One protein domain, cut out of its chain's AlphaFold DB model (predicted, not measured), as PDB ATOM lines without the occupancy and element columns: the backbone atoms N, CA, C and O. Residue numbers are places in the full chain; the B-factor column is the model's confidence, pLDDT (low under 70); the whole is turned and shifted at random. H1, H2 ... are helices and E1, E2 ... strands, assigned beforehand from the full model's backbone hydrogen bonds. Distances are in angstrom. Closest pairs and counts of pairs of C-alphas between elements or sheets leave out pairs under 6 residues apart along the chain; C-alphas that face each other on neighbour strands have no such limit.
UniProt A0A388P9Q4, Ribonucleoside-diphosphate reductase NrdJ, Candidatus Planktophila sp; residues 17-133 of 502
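AT A GLANCE: This is residues 17 to 133 of the 502 residues of the protein "Ribonucleoside-diphosphate reductase NrdJ" of Candidatus Planktophila sp (UniProt A0A388P9Q4). This rod has a strand hairpin, E1 and E2, with H2 packed on it at one end, and a helical hairpin, H3 and H4, with short H1 packed on H4, at the other. The 117 printed residues run H1 E1 E2 H2 H3 H4, class mixed, sheet antiparallel. The whole is loose, radius of gyration of the C-alphas 17.0 A, spanning 57 by 26 by 23 A.

HOW THE PARTS SIT: Look first at hairpin E1, residues 37 to 45, and E2, residues 52 to 62: N 40 and O 59 are 2.9 A apart, within hydrogen-bond range. E2 bends by 71 degrees at residue 58. The closest C-alphas of E1 and H2, residues 67 to 76, are Val 42 and Thr 71, 5.7 A. H3, residues 91 to 108, touches H4, residues 115 to 130, closest at C-alphas 103 and 122, 5.9 A, opposite ways at a shallow tilt of 30 degrees. H4 touches H1, residues 31 to 34, with residues 123 to 127 alone, closest at C-alphas 127 and 31, 5.4 A. Every O i to N i+4 pair is within hydrogen-bond range in H2 and H4, 13 of 14 in H3; H1 is too short.

IN THESE COORDINATES: Find C-alpha 31 at (61.116, -14.640, 194.072), where H1 begins, and C-alpha 130 at (55.253, -16.590, 199.884), where H4 ends. From first to last C-alpha E1 measures 25.1 A, E2 24.7 A, H3 25.7 A.

THE WHOLE: C-alphas 49 and 113, the farthest apart, are 57.0 A apart. The printed part has no cut; the link H2 to H3 is long; no printed residue is under 70 in pLDDT.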
ATOM      1  N   GLY A  17      47.935   1.054 179.797       83.94
ATOM      2  CA  GLY A  17      47.769   0.182 180.968       83.94
ATOM      3  C   GLY A  17      48.522   0.707 182.202       83.94
ATOM      4  O   GLY A  17      49.193   1.738 182.151       83.94
ATOM      5  N   LEU A  18      48.421   0.014 183.332       90.38
ATOM      6  CA  LEU A  18      49.118   0.391 184.561       90.38
ATOM      7  C   LEU A  18      50.621   0.116 184.428       90.38
ATOM      8  O   LEU A  18      51.029  -0.957 183.978       90.38
ATOM      9  N   THR A  19      51.433   1.082 184.851       93.31
ATOM     10  CA  THR A  19      52.855   0.865 185.138       93.31
ATOM     11  C   THR A  19      52.977   0.357 186.569       93.31
ATOM     12  O   THR A  19      52.422   0.974 187.478       93.31
ATOM     13  N   ILE A  20      53.683  -0.753 186.772       93.94
ATOM     14  CA  ILE A  20      53.817  -1.399 188.081       93.94
ATOM     15  C   ILE A  20      55.233  -1.166 188.607       93.94
ATOM     16  O   ILE A  20      56.222  -1.504 187.961       93.94
ATOM     17  N   GLU A  21      55.339  -0.580 189.798       93.25
ATOM     18  CA  GLU A  21      56.620  -0.391 190.479       93.25
ATOM     19  C   GLU A  21      57.006  -1.661 191.253       93.25
ATOM     20  O   GLU A  21      56.161  -2.274 191.907       93.25
ATOM     21  N   ARG A  22      58.291  -2.041 191.225       96.44
ATOM     22  CA  ARG A  22      58.819  -3.084 192.122       96.44
ATOM     23  C   ARG A  22      58.854  -2.566 193.564       96.44
ATOM     24  O   ARG A  22      59.274  -1.436 193.808       96.44
ATOM     25  N   ILE A  23      58.432  -3.402 194.510       96.62
ATOM     26  CA  ILE A  23      58.369  -3.098 195.946       96.62
ATOM     27  C   ILE A  23      59.414  -3.937 196.683       96.62
ATOM     28  O   ILE A  23      60.310  -3.376 197.312       96.62
ATOM     29  N   TYR A  24      59.323  -5.267 196.576       97.69
ATOM     30  CA  TYR A  24      60.221  -6.203 197.259       97.69
ATOM     31  C   TYR A  24      61.151  -6.962 196.311       97.69
ATOM     32  O   TYR A  24      62.186  -7.478 196.733       97.69
ATOM     33  N   THR A  25      60.786  -7.076 195.034       97.75
ATOM     34  CA  THR A  25      61.477  -7.964 194.094       97.75
ATOM     35  C   THR A  25      62.634  -7.282 193.377       97.75
ATOM     36  O   THR A  25      62.665  -6.066 193.191       97.75
ATOM     37  N   THR A  26      63.600  -8.088 192.933       97.00
ATOM     38  CA  THR A  26      64.754  -7.627 192.149       97.00
ATOM     39  C   THR A  26      64.580  -8.033 190.689       97.00
ATOM     40  O   THR A  26      64.191  -9.162 190.393       97.00
ATOM     41  N   ALA A  27      64.856  -7.116 189.758       96.06
ATOM     42  CA  ALA A  27      64.767  -7.403 188.329       96.06
ATOM     43  C   ALA A  27      65.712  -8.550 187.929       96.06
ATOM     44  O   ALA A  27      66.867  -8.579 188.353       96.06
ATOM     45  N   GLY A  28      65.221  -9.485 187.112       95.00
ATOM     46  CA  GLY A  28      65.990 -10.648 186.658       95.00
ATOM     47  C   GLY A  28      66.150 -11.776 187.686       95.00
ATOM     48  O   GLY A  28      66.797 -12.769 187.372       95.00
ATOM     49  N   VAL A  29      65.566 -11.656 188.885       97.38
ATOM     50  CA  VAL A  29      65.583 -12.703 189.919       97.38
ATOM     51  C   VAL A  29      64.149 -13.123 190.227       97.38
ATOM     52  O   VAL A  29      63.316 -12.287 190.587       97.38
ATOM     53  N   HIS A  30      63.847 -14.416 190.097       97.94
ATOM     54  CA  HIS A  30      62.530 -14.927 190.462       97.94
ATOM     55  C   HIS A  30      62.405 -15.000 191.998       97.94
ATOM     56  O   HIS A  30      63.355 -15.427 192.660       97.94
ATOM     57  N   PRO A  31      61.259 -14.638 192.612       98.06
ATOM     58  CA  PRO A  31      61.116 -14.640 194.072       98.06
ATOM     59  C   PRO A  31      61.470 -15.970 194.746       98.06
ATOM     60  O   PRO A  31      62.051 -15.972 195.829       98.06
ATOM     61  N   TYR A  32      61.179 -17.104 194.103       98.31
ATOM     62  CA  TYR A  32      61.517 -18.429 194.640       98.31
ATOM     63  C   TYR A  32      63.018 -18.680 194.797       98.31
ATOM     64  O   TYR A  32      63.385 -19.486 195.649       98.31
ATOM     65  N   ASP A  33      63.864 -17.982 194.040       97.75
ATOM     66  CA  ASP A  33      65.323 -18.127 194.100       97.75
ATOM     67  C   ASP A  33      65.941 -17.305 195.240       97.75
ATOM     68  O   ASP A  33      67.128 -17.427 195.539       97.75
ATOM     69  N   THR A  34      65.139 -16.467 195.907       97.06
ATOM     70  CA  THR A  34      65.595 -15.607 197.012       97.06
ATOM     71  C   THR A  34      65.544 -16.297 198.378       97.06
ATOM     72  O   THR A  34      66.007 -15.736 199.371       97.06
ATOM     73  N   VAL A  35      64.992 -17.515 198.449       97.50
ATOM     74  CA  VAL A  35      64.772 -18.249 199.703       97.50
ATOM     75  C   VAL A  35      65.247 -19.695 199.600       97.50
ATOM     76  O   VAL A  35      65.277 -20.294 198.525       97.50
ATOM     77  N   LYS A  36      65.592 -20.282 200.747       97.88
ATOM     78  CA  LYS A  36      65.889 -21.712 200.849       97.88
ATOM     79  C   LYS A  36      64.598 -22.508 200.989       97.88
ATOM     80  O   LYS A  36      63.716 -22.144 201.768       97.88
ATOM     81  N   TRP A  37      64.519 -23.601 200.242       98.19
ATOM     82  CA  TRP A  37      63.401 -24.537 200.250       98.19
ATOM     83  C   TRP A  37      63.819 -25.830 200.925       98.19
ATOM     84  O   TRP A  37      64.933 -26.311 200.715       98.19
ATOM     85  N   GLU A  38      62.910 -26.413 201.689       97.06
ATOM     86  CA  GLU A  38      63.133 -27.686 202.353       97.06
ATOM     87  C   GLU A  38      61.952 -28.633 202.170       97.06
ATOM     88  O   GLU A  38      60.829 -28.232 201.848       97.06
ATOM     89  N   ARG A  39      62.238 -29.917 202.385       97.19
ATOM     90  CA  ARG A  39      61.252 -30.990 202.394       97.19
ATOM     91  C   ARG A  39      60.931 -31.355 203.828       97.19
ATOM     92  O   ARG A  39      61.841 -31.573 204.622       97.19
ATOM     93  N   ARG A  40      59.645 -31.466 204.131       94.94
ATOM     94  CA  ARG A  40      59.152 -31.921 205.432       94.94
ATOM     95  C   ARG A  40      57.936 -32.819 205.255       94.94
ATOM     96  O   ARG A  40      57.241 -32.735 204.246       94.94
ATOM     97  N   ASP A  41      57.680 -33.660 206.244       94.62
ATOM     98  CA  ASP A  41      56.483 -34.495 206.289       94.62
ATOM     99  C   ASP A  41      55.403 -33.785 207.107       94.62
ATOM    100  O   ASP A  41      55.679 -33.222 208.168       94.62
ATOM    101  N   VAL A  42      54.167 -33.804 206.613       92.75
ATOM    102  CA  VAL A  42      53.000 -33.292 207.336       92.75
ATOM    103  C   VAL A  42      52.195 -34.473 207.842       92.75
ATOM    104  O   VAL A  42      51.652 -35.242 207.053       92.75
ATOM    105  N   VAL A  43      52.089 -34.578 209.165       90.06
ATOM    106  CA  VAL A  43      51.289 -35.589 209.859       90.06
ATOM    107  C   VAL A  43      50.340 -34.871 210.809       90.06
ATOM    108  O   VAL A  43      50.770 -34.072 211.639       90.06
ATOM    109  N   GLN A  44      49.047 -35.151 210.688       85.94
ATOM    110  CA  GLN A  44      48.025 -34.655 211.596       85.94
ATOM    111  C   GLN A  44      47.428 -35.824 212.370       85.94
ATOM    112  O   GLN A  44      46.970 -36.800 211.774       85.94
ATOM    113  N   THR A  45      47.396 -35.704 213.694       85.62
ATOM    114  CA  THR A  45      46.805 -36.699 214.590       85.62
ATOM    115  C   THR A  45      45.543 -36.165 215.259       85.62
ATOM    116  O   THR A  45      45.383 -34.964 215.490       85.62
ATOM    117  N   ASN A  46      44.612 -37.066 215.559       79.81
ATOM    118  CA  ASN A  46      43.463 -36.781 216.398       79.81
ATOM    119  C   ASN A  46      43.948 -36.577 217.838       79.81
ATOM    120  O   ASN A  46      44.579 -37.456 218.418       79.81
ATOM    121  N   TRP A  47      43.632 -35.429 218.432       77.62
ATOM    122  CA  TRP A  47      44.087 -35.099 219.783       77.62
ATOM    123  C   TRP A  47      43.459 -35.978 220.882       77.62
ATOM    124  O   TRP A  47      44.069 -36.130 221.935       77.62
ATOM    125  N   LYS A  48      42.265 -36.555 220.652       77.38
ATOM    126  CA  LYS A  48      41.592 -37.472 221.593       77.38
ATOM    127  C   LYS A  48      42.121 -38.905 221.459       77.38
ATOM    128  O   LYS A  48      42.398 -39.537 222.471       77.38
ATOM    129  N   SER A  49      42.225 -39.432 220.234       81.00
ATOM    130  CA  SER A  49      42.561 -40.851 219.996       81.00
ATOM    131  C   SER A  49      44.035 -41.121 219.674       81.00
ATOM    132  O   SER A  49      44.461 -42.270 219.723       81.00
ATOM    133  N   GLY A  50      44.814 -40.096 219.319       82.31
ATOM    134  CA  GLY A  50      46.195 -40.234 218.838       82.31
ATOM    135  C   GLY A  50      46.321 -40.775 217.408       82.31
ATOM    136  O   GLY A  50      47.426 -40.848 216.878       82.31
ATOM    137  N   GLU A  51      45.206 -41.129 216.764       86.19
ATOM    138  CA  GLU A  51      45.174 -41.690 215.412       86.19
ATOM    139  C   GLU A  51      45.635 -40.673 214.363       86.19
ATOM    140  O   GLU A  51      45.271 -39.498 214.429       86.19
ATOM    141  N   VAL A  52      46.400 -41.118 213.363       85.25
ATOM    142  CA  VAL A  52      46.769 -40.283 212.214       85.25
ATOM    143  C   VAL A  52      45.541 -40.073 211.331       85.25
ATOM    144  O   VAL A  52      45.060 -41.001 210.689       85.25
ATOM    145  N   ILE A  53      45.050 -38.836 211.276       85.19
ATOM    146  CA  ILE A  53      43.889 -38.452 210.458       85.19
ATOM    147  C   ILE A  53      44.287 -37.929 209.077       85.19
ATOM    148  O   ILE A  53      43.453 -37.862 208.174       85.19
ATOM    149  N   PHE A  54      45.550 -37.536 208.904       88.94
ATOM    150  CA  PHE A  54      46.106 -37.104 207.627       88.94
ATOM    151  C   PHE A  54      47.627 -37.256 207.626       88.94
ATOM    152  O   PHE A  54      48.288 -36.892 208.599       88.94
ATOM    153  N   GLU A  55      48.188 -37.712 206.511       92.19
ATOM    154  CA  GLU A  55      49.630 -37.761 206.283       92.19
ATOM    155  C   GLU A  55      49.945 -37.420 204.821       92.19
ATOM    156  O   GLU A  55      49.316 -37.941 203.897       92.19
ATOM    157  N   GLN A  56      50.936 -36.557 204.603       93.94
ATOM    158  CA  GLN A  56      51.546 -36.330 203.296       93.94
ATOM    159  C   GLN A  56      53.046 -36.069 203.470       93.94
ATOM    160  O   GLN A  56      53.448 -35.118 204.142       93.94
ATOM    161  N   LYS A  57      53.874 -36.917 202.853       93.62
ATOM    162  CA  LYS A  57      55.337 -36.874 202.977       93.62
ATOM    163  C   LYS A  57      55.996 -36.013 201.906       93.62
ATOM    164  O   LYS A  57      55.463 -35.867 200.807       93.62
ATOM    165  N   GLY A  58      57.178 -35.489 202.222       94.44
ATOM    166  CA  GLY A  58      58.048 -34.788 201.282       94.44
ATOM    167  C   GLY A  58      57.441 -33.513 200.700       94.44
ATOM    168  O   GLY A  58      57.754 -33.159 199.559       94.44
ATOM    169  N   VAL A  59      56.575 -32.829 201.451       96.75
ATOM    170  CA  VAL A  59      56.016 -31.549 201.015       96.75
ATOM    171  C   VAL A  59      57.075 -30.453 201.081       96.75
ATOM    172  O   VAL A  59      57.952 -30.470 201.945       96.75
ATOM    173  N   GLU A  60      57.025 -29.520 200.138       98.12
ATOM    174  CA  GLU A  60      58.058 -28.509 199.929       98.12
ATOM    175  C   GLU A  60      57.571 -27.113 200.327       98.12
ATOM    176  O   GLU A  60      56.565 -26.613 199.812       98.12
ATOM    177  N   TYR A  61      58.317 -26.476 201.229       98.38
ATOM    178  CA  TYR A  61      58.038 -25.140 201.755       98.38
ATOM    179  C   TYR A  61      59.338 -24.339 201.925       98.38
ATOM    180  O   TYR A  61      60.412 -24.936 202.035       98.38
ATOM    181  N   PRO A  62      59.273 -22.997 201.974       97.88
ATOM    182  CA  PRO A  62      60.404 -22.194 202.415       97.88
ATOM    183  C   PRO A  62      60.763 -22.519 203.870       97.88
ATOM    184  O   PRO A  62      59.870 -22.711 204.695       97.88
ATOM    185  N   GLU A  63      62.054 -22.514 204.201       97.12
ATOM    186  CA  GLU A  63      62.579 -22.864 205.536       97.12
ATOM    187  C   GLU A  63      61.870 -22.101 206.676       97.12
ATOM    188  O   GLU A  63      61.521 -22.671 207.707       97.12
ATOM    189  N   PHE A  64      61.554 -20.819 206.454       96.44
ATOM    190  CA  PHE A  64      60.922 -19.944 207.448       96.44
ATOM    191  C   PHE A  64      59.421 -20.194 207.677       96.44
ATOM    192  O   PHE A  64      58.833 -19.580 208.573       96.44
ATOM    193  N   TRP A  65      58.759 -21.043 206.884       97.19
ATOM    194  CA  TRP A  65      57.349 -21.368 207.111       97.19
ATOM    195  C   TRP A  65      57.191 -22.222 208.368       97.19
ATOM    196  O   TRP A  65      57.867 -23.237 208.543       97.19
ATOM    197  N   SER A  66      56.245 -21.859 209.234       95.62
ATOM    198  CA  SER A  66      55.986 -22.629 210.451       95.62
ATOM    199  C   SER A  66      55.397 -24.010 210.140       95.62
ATOM    200  O   SER A  66      54.727 -24.222 209.120       95.62
ATOM    201  N   VAL A  67      55.609 -24.965 211.050       92.19
ATOM    202  CA  VAL A  67      55.018 -26.313 210.964       92.19
ATOM    203  C   VAL A  67      53.490 -26.235 210.902       92.19
ATOM    204  O   VAL A  67      52.864 -26.905 210.084       92.19
ATOM    205  N   ASN A  68      52.878 -25.346 211.688       93.50
ATOM    206  CA  ASN A  68      51.425 -25.163 211.685       93.50
ATOM    207  C   ASN A  68      50.911 -24.614 210.346       93.50
ATOM    208  O   ASN A  68      49.931 -25.132 209.813       93.50
ATOM    209  N   ALA A  69      51.573 -23.603 209.773       94.50
ATOM    210  CA  ALA A  69      51.160 -23.028 208.492       94.50
ATOM    211  C   ALA A  69      51.293 -24.045 207.348       94.50
ATOM    212  O   ALA A  69      50.358 -24.224 206.568       94.50
ATOM    213  N   SER A  70      52.421 -24.759 207.291       95.44
ATOM    214  CA  SER A  70      52.642 -25.827 206.306       95.44
ATOM    215  C   SER A  70      51.631 -26.971 206.460       95.44
ATOM    216  O   SER A  70      51.058 -27.410 205.464       95.44
ATOM    217  N   THR A  71      51.300 -27.367 207.692       93.25
ATOM    218  CA  THR A  71      50.262 -28.375 207.973       93.25
ATOM    219  C   THR A  71      48.885 -27.938 207.472       93.25
ATOM    220  O   THR A  71      48.200 -28.701 206.789       93.25
ATOM    221  N   ILE A  72      48.464 -26.703 207.761       92.56
ATOM    222  CA  ILE A  72      47.162 -26.179 207.318       92.56
ATOM    223  C   ILE A  72      47.101 -26.090 205.788       92.56
ATOM    224  O   ILE A  72      46.129 -26.549 205.186       92.56
ATOM    225  N   VAL A  73      48.140 -25.545 205.146       94.75
ATOM    226  CA  VAL A  73      48.188 -25.431 203.679       94.75
ATOM    227  C   VAL A  73      48.157 -26.806 203.017       94.75
ATOM    228  O   VAL A  73      47.345 -27.030 202.121       94.75
ATOM    229  N   THR A  74      48.957 -27.751 203.506       94.62
ATOM    230  CA  THR A  74      48.983 -29.112 202.961       94.62
ATOM    231  C   THR A  74      47.630 -29.804 203.134       94.62
ATOM    232  O   THR A  74      47.080 -30.352 202.183       94.62
ATOM    233  N   THR A  75      47.039 -29.762 204.328       89.75
ATOM    234  CA  THR A  75      45.789 -30.490 204.616       89.75
ATOM    235  C   THR A  75      44.566 -29.899 203.917       89.75
ATOM    236  O   THR A  75      43.656 -30.647 203.555       89.75
ATOM    237  N   LYS A  76      44.500 -28.571 203.747       87.56
ATOM    238  CA  LYS A  76      43.280 -27.884 203.288       87.56
ATOM    239  C   LYS A  76      43.372 -27.277 201.894       87.56
ATOM    240  O   LYS A  76      42.338 -27.174 201.243       87.56
ATOM    241  N   TYR A  77      44.554 -26.859 201.445       92.00
ATOM    242  CA  TYR A  77      44.697 -26.017 200.251       92.00
ATOM    243  C   TYR A  77      45.404 -26.702 199.085       92.00
ATOM    244  O   TYR A  77      45.136 -26.342 197.941       92.00
ATOM    245  N   PHE A  78      46.240 -27.711 199.346       93.81
ATOM    246  CA  PHE A  78      46.772 -28.555 198.279       93.81
ATOM    247  C   PHE A  78      45.626 -29.272 197.556       93.81
ATOM    248  O   PHE A  78      44.732 -29.850 198.184       93.81
ATOM    249  N   ARG A  79      45.648 -29.234 196.225       90.12
ATOM    250  CA  ARG A  79      44.687 -29.886 195.329       90.12
ATOM    251  C   ARG A  79      45.122 -31.296 194.950       90.12
ATOM    252  O   ARG A  79      46.298 -31.620 194.984       90.12
ATOM    253  N   GLY A  80      44.145 -32.124 194.581       86.75
ATOM    254  CA  GLY A  80      44.315 -33.556 194.308       86.75
ATOM    255  C   GLY A  80      44.044 -34.414 195.545       86.75
ATOM    256  O   GLY A  80      44.162 -33.936 196.672       86.75
ATOM    257  N   ALA A  81      43.635 -35.667 195.348       85.69
ATOM    258  CA  ALA A  81      43.473 -36.613 196.451       85.69
ATOM    259  C   ALA A  81      44.850 -37.035 196.989       85.69
ATOM    260  O   ALA A  81      45.813 -37.113 196.226       85.69
ATOM    261  N   VAL A  82      44.962 -37.305 198.291       84.25
ATOM    262  CA  VAL A  82      46.217 -37.818 198.869       84.25
ATOM    263  C   VAL A  82      46.585 -39.133 198.175       84.25
ATOM    264  O   VAL A  82      45.741 -40.013 198.031       84.25
ATOM    265  N   GLY A  83      47.832 -39.239 197.710       82.25
ATOM    266  CA  GLY A  83      48.335 -40.393 196.956       82.25
ATOM    267  C   GLY A  83      48.057 -40.366 195.448       82.25
ATOM    268  O   GLY A  83      48.609 -41.193 194.730       82.25
ATOM    269  N   ALA A  84      47.253 -39.423 194.943       88.81
ATOM    270  CA  ALA A  84      47.079 -39.247 193.504       88.81
ATOM    271  C   ALA A  84      48.303 -38.560 192.875       88.81
ATOM    272  O   ALA A  84      48.903 -37.674 193.483       88.81
ATOM    273  N   GLU A  85      48.634 -38.910 191.630       86.44
ATOM    274  CA  GLU A  85      49.782 -38.328 190.909       86.44
ATOM    275  C   GLU A  85      49.669 -36.808 190.729       86.44
ATOM    276  O   GLU A  85      50.669 -36.098 190.711       86.44
ATOM    277  N   ASN A  86      48.442 -36.292 190.633       88.19
ATOM    278  CA  ASN A  86      48.161 -34.868 190.470       88.19
ATOM    279  C   ASN A  86      48.045 -34.100 191.800       88.19
ATOM    280  O   ASN A  86      47.566 -32.964 191.804       88.19
ATOM    281  N   ARG A  87      48.422 -34.713 192.928       93.81
ATOM    282  CA  ARG A  87      48.423 -34.063 194.240       93.81
ATOM    283  C   ARG A  87      49.508 -32.990 194.296       93.81
ATOM    284  O   ARG A  87      50.685 -33.275 194.083       93.81
ATOM    285  N   GLU A  88      49.118 -31.767 194.640       95.75
ATOM    286  CA  GLU A  88      50.066 -30.697 194.946       95.75
ATOM    287  C   GLU A  88      50.929 -31.101 196.153       95.75
ATOM    288  O   GLU A  88      50.443 -31.669 197.136       95.75
ATOM    289  N   TRP A  89      52.227 -30.826 196.060       96.56
ATOM    290  CA  TRP A  89      53.225 -31.176 197.069       96.56
ATOM    291  C   TRP A  89      54.166 -30.016 197.405       96.56
ATOM    292  O   TRP A  89      54.888 -30.108 198.393       96.56
ATOM    293  N   SER A  90      54.168 -28.924 196.634       97.62
ATOM    294  CA  SER A  90      54.964 -27.718 196.911       97.62
ATOM    295  C   SER A  90      54.078 -26.494 197.054       97.62
ATOM    296  O   SER A  90      53.140 -26.307 196.278       97.62
ATOM    297  N   LEU A  91      54.433 -25.597 197.978       98.00
ATOM    298  CA  LEU A  91      53.816 -24.272 198.054       98.00
ATOM    299  C   LEU A  91      53.940 -23.501 196.725       98.00
ATOM    300  O   LEU A  91      53.024 -22.753 196.389       98.00
ATOM    301  N   LYS A  92      55.007 -23.729 195.940       98.06
ATOM    302  CA  LYS A  92      55.185 -23.117 194.609       98.06
ATOM    303  C   LYS A  92      54.003 -23.410 193.692       98.06
ATOM    304  O   LYS A  92      53.466 -22.498 193.088       98.06
ATOM    305  N   GLN A  93      53.543 -24.663 193.659       97.75
ATOM    306  CA  GLN A  93      52.432 -25.079 192.794       97.75
ATOM    307  C   GLN A  93      51.139 -24.338 193.149       97.75
ATOM    308  O   GLN A  93      50.419 -23.890 192.260       97.75
ATOM    309  N   VAL A  94      50.874 -24.163 194.448       96.62
ATOM    310  CA  VAL A  94      49.690 -23.446 194.937       96.62
ATOM    311  C   VAL A  94      49.756 -21.963 194.577       96.62
ATOM    312  O   VAL A  94      48.767 -21.405 194.102       96.62
ATOM    313  N   ILE A  95      50.908 -21.323 194.810       98.44
ATOM    314  CA  ILE A  95      51.106 -19.903 194.506       98.44
ATOM    315  C   ILE A  95      51.044 -19.677 192.993       98.44
ATOM    316  O   ILE A  95      50.256 -18.843 192.560       98.44
ATOM    317  N   ASP A  96      51.775 -20.452 192.192       98.38
ATOM    318  CA  ASP A  96      51.820 -20.315 190.730       98.38
ATOM    319  C   ASP A  96      50.438 -20.495 190.110       98.38
ATOM    320  O   ASP A  96      50.024 -19.700 189.268       98.38
ATOM    321  N   ARG A  97      49.675 -21.493 190.569       97.06
ATOM    322  CA  ARG A  97      48.312 -21.724 190.088       97.06
ATOM    323  C   ARG A  97      47.435 -20.477 190.238       97.06
ATOM    324  O   ARG A  97      46.672 -20.148 189.327       97.06
ATOM    325  N   VAL A  98      47.549 -19.769 191.361       98.00
ATOM    326  CA  VAL A  98      46.806 -18.528 191.601       98.00
ATOM    327  C   VAL A  98      47.435 -17.366 190.832       98.00
ATOM    328  O   VAL A  98      46.771 -16.759 189.994       98.00
ATOM    329  N   VAL A  99      48.710 -17.064 191.076       98.56
ATOM    330  CA  VAL A  99      49.386 -15.872 190.551       98.56
ATOM    331  C   VAL A  99      49.418 -15.871 189.028       98.56
ATOM    332  O   VAL A  99      49.043 -14.868 188.428       98.56
ATOM    333  N   LEU A 100      49.759 -16.988 188.379       98.25
ATOM    334  CA  LEU A 100      49.804 -17.051 186.917       98.25
ATOM    335  C   LEU A 100      48.419 -16.872 186.292       98.25
ATOM    336  O   LEU A 100      48.304 -16.255 185.233       98.25
ATOM    337  N   THR A 101      47.357 -17.347 186.952       98.25
ATOM    338  CA  THR A 101      45.978 -17.119 186.493       98.25
ATOM    339  C   THR A 101      45.619 -15.633 186.560       98.25
ATOM    340  O   THR A 101      45.096 -15.086 185.589       98.25
ATOM    341  N   TYR A 102      45.963 -14.954 187.659       98.12
ATOM    342  CA  TYR A 102      45.756 -13.509 187.802       98.12
ATOM    343  C   TYR A 102      46.594 -12.716 186.793       98.12
ATOM    344  O   TYR A 102      46.060 -11.859 186.095       98.12
ATOM    345  N   THR A 103      47.884 -13.020 186.649       98.19
ATOM    346  CA  THR A 103      48.767 -12.344 185.689       98.19
ATOM    347  C   THR A 103      48.278 -12.536 184.257       98.19
ATOM    348  O   THR A 103      48.240 -11.578 183.483       98.19
ATOM    349  N   LYS A 104      47.861 -13.756 183.892       98.00
ATOM    350  CA  LYS A 104      47.267 -14.046 182.582       98.00
ATOM    351  C   LYS A 104      46.016 -13.200 182.349       98.00
ATOM    352  O   LYS A 104      45.944 -12.511 181.335       98.00
ATOM    353  N   ALA A 105      45.079 -13.192 183.294       96.88
ATOM    354  CA  ALA A 105      43.860 -12.399 183.173       96.88
ATOM    355  C   ALA A 105      44.151 -10.890 183.100       96.88
ATOM    356  O   ALA A 105      43.529 -10.187 182.306       96.88
ATOM    357  N   GLY A 106      45.125 -10.392 183.864       96.50
ATOM    358  CA  GLY A 106      45.563  -8.998 183.801       96.50
ATOM    359  C   GLY A 106      46.130  -8.627 182.428       96.50
ATOM    360  O   GLY A 106      45.781  -7.577 181.886       96.50
ATOM    361  N   LYS A 107      46.932  -9.512 181.814       96.31
ATOM    362  CA  LYS A 107      47.431  -9.350 180.435       96.31
ATOM    363  C   LYS A 107      46.276  -9.327 179.426       96.31
ATOM    364  O   LYS A 107      46.202  -8.414 178.609       96.31
ATOM    365  N   GLU A 108      45.363 -10.293 179.504       95.56
ATOM    366  CA  GLU A 108      44.228 -10.433 178.577       95.56
ATOM    367  C   GLU A 108      43.230  -9.267 178.662       95.56
ATOM    368  O   GLU A 108      42.630  -8.897 177.656       95.56
ATOM    369  N   ASN A 109      43.086  -8.658 179.843       93.44
ATOM    370  CA  ASN A 109      42.174  -7.537 180.082       93.44
ATOM    371  C   ASN A 109      42.868  -6.162 180.046       93.44
ATOM    372  O   ASN A 109      42.250  -5.159 180.395       93.44
ATOM    373  N   GLY A 110      44.133  -6.092 179.618       93.44
ATOM    374  CA  GLY A 110      44.835  -4.825 179.385       93.44
ATOM    375  C   GLY A 110      45.199  -4.038 180.649       93.44
ATOM    376  O   GLY A 110      45.337  -2.817 180.580       93.44
ATOM    377  N   TYR A 111      45.374  -4.704 181.796       94.06
ATOM    378  CA  TYR A 111      45.762  -4.036 183.047       94.06
ATOM    379  C   TYR A 111      47.184  -3.485 183.020       94.06
ATOM    380  O   TYR A 111      47.464  -2.545 183.749       94.06
ATOM    381  N   PHE A 112      48.083  -4.045 182.210       95.94
ATOM    382  CA  PHE A 112      49.509  -3.714 182.233       95.94
ATOM    383  C   PHE A 112      49.911  -2.884 181.013       95.94
ATOM    384  O   PHE A 112      49.525  -3.210 179.891       95.94
ATOM    385  N   ALA A 113      50.695  -1.820 181.217       94.50
ATOM    386  CA  ALA A 113      51.198  -0.993 180.117       94.50
ATOM    387  C   ALA A 113      52.198  -1.754 179.240       94.50
ATOM    388  O   ALA A 113      52.226  -1.567 178.022       94.50
ATOM    389  N   THR A 114      53.029  -2.591 179.860       96.25
ATOM    390  CA  THR A 114      54.090  -3.340 179.187       96.25
ATOM    391  C   THR A 114      54.163  -4.792 179.676       96.25
ATOM    392  O   THR A 114      53.673  -5.118 180.759       96.25
ATOM    393  N   PRO A 115      54.821  -5.696 178.922       96.19
ATOM    394  CA  PRO A 115      55.123  -7.041 179.410       96.19
ATOM    395  C   PRO A 115      55.963  -7.048 180.696       96.19
ATOM    396  O   PRO A 115      55.773  -7.926 181.533       96.19
ATOM    397  N   ALA A 116      56.843  -6.054 180.868       96.75
ATOM    398  CA  ALA A 116      57.656  -5.903 182.071       96.75
ATOM    399  C   ALA A 116      56.795  -5.576 183.300       96.75
ATOM    400  O   ALA A 116      57.027  -6.133 184.366       96.75
ATOM    401  N   ASP A 117      55.759  -4.745 183.151       97.50
ATOM    402  CA  ASP A 117      54.807  -4.457 184.234       97.50
ATOM    403  C   ASP A 117      54.068  -5.719 184.693       97.50
ATOM    404  O   ASP A 117      53.858  -5.928 185.888       97.50
ATOM    405  N   ALA A 118      53.715  -6.594 183.750       97.69
ATOM    406  CA  ALA A 118      53.064  -7.859 184.061       97.69
ATOM    407  C   ALA A 118      54.004  -8.845 184.781       97.69
ATOM    408  O   ALA A 118      53.564  -9.559 185.677       97.69
ATOM    409  N   GLU A 119      55.289  -8.876 184.411       98.06
ATOM    410  CA  GLU A 119      56.321  -9.652 185.118       98.06
ATOM    411  C   GLU A 119      56.555  -9.111 186.535       98.06
ATOM    412  O   GLU A 119      56.635  -9.880 187.490       98.06
ATOM    413  N   ILE A 120      56.618  -7.784 186.695       98.44
ATOM    414  CA  ILE A 120      56.731  -7.147 188.012       98.44
ATOM    415  C   ILE A 120      55.546  -7.549 188.886       98.44
ATOM    416  O   ILE A 120      55.749  -8.003 190.007       98.44
ATOM    417  N   PHE A 121      54.324  -7.428 188.370       98.50
ATOM    418  CA  PHE A 121      53.116  -7.817 189.092       98.50
ATOM    419  C   PHE A 121      53.141  -9.289 189.524       98.50
ATOM    420  O   PHE A 121      52.849  -9.593 190.680       98.50
ATOM    421  N   GLU A 122      53.531 -10.191 188.618       98.56
ATOM    422  CA  GLU A 122      53.687 -11.618 188.907       98.56
ATOM    423  C   GLU A 122      54.691 -11.853 190.040       98.56
ATOM    424  O   GLU A 122      54.369 -12.500 191.037       98.56
ATOM    425  N   HIS A 123      55.890 -11.276 189.932       98.69
ATOM    426  CA  HIS A 123      56.943 -11.461 190.924       98.69
ATOM    427  C   HIS A 123      56.551 -10.864 192.284       98.69
ATOM    428  O   HIS A 123      56.760 -11.504 193.316       98.69
ATOM    429  N   GLU A 124      55.985  -9.655 192.314       98.62
ATOM    430  CA  GLU A 124      55.565  -9.007 193.561       98.62
ATOM    431  C   GLU A 124      54.456  -9.810 194.252       98.62
ATOM    432  O   GLU A 124      54.552 -10.068 195.453       98.62
ATOM    433  N   LEU A 125      53.443 -10.282 193.515       98.44
ATOM    434  CA  LEU A 125      52.408 -11.153 194.080       98.44
ATOM    435  C   LEU A 125      52.993 -12.447 194.648       98.44
ATOM    436  O   LEU A 125      52.680 -12.811 195.783       98.44
ATOM    437  N   THR A 126      53.858 -13.125 193.891       98.75
ATOM    438  CA  THR A 126      54.518 -14.359 194.334       98.75
ATOM    439  C   THR A 126      55.321 -14.127 195.612       98.75
ATOM    440  O   THR A 126      55.172 -14.879 196.579       98.75
ATOM    441  N   HIS A 127      56.125 -13.060 195.662       98.75
ATOM    442  CA  HIS A 127      56.890 -12.693 196.853       98.75
ATOM    443  C   HIS A 127      55.965 -12.447 198.049       98.75
ATOM    444  O   HIS A 127      56.148 -13.032 199.117       98.75
ATOM    445  N   MET A 128      54.943 -11.611 197.872       98.56
ATOM    446  CA  MET A 128      54.050 -11.220 198.956       98.56
ATOM    447  C   MET A 128      53.257 -12.393 199.538       98.56
ATOM    448  O   MET A 128      53.111 -12.480 200.759       98.56
ATOM    449  N   LEU A 129      52.788 -13.317 198.699       98.50
ATOM    450  CA  LEU A 129      52.085 -14.520 199.148       98.50
ATOM    451  C   LEU A 129      53.038 -15.496 199.852       98.50
ATOM    452  O   LEU A 129      52.723 -16.002 200.931       98.50
ATOM    453  N   MET A 130      54.236 -15.710 199.299       98.12
ATOM    454  CA  MET A 130      55.253 -16.590 199.884       98.12
ATOM    455  C   MET A 130      55.738 -16.091 201.253       98.12
ATOM    456  O   MET A 130      55.911 -16.886 202.178       98.12
ATOM    457  N   HIS A 131      55.925 -14.777 201.407       98.25
ATOM    458  CA  HIS A 131      56.357 -14.144 202.656       98.25
ATOM    459  C   HIS A 131      55.205 -13.792 203.607       98.25
ATOM    460  O   HIS A 131      55.456 -13.209 204.667       98.25
ATOM    461  N   GLN A 132      53.966 -14.179 203.277       97.44
ATOM    462  CA  GLN A 132      52.766 -13.959 204.092       97.44
ATOM    463  C   GLN A 132      52.534 -12.470 204.422       97.44
ATOM    464  O   GLN A 132      52.187 -12.123 205.557       97.44
ATOM    465  N   ILE A 133      52.777 -11.595 203.438       98.25
ATOM    466  CA  ILE A 133      52.526 -10.143 203.487       98.25
ATOM    467  C   ILE A 133      51.030  -9.862 203.371       98.25
ATOM    468  O   ILE A 133      50.494  -9.024 204.092       98.25
TER     469      ILE A 133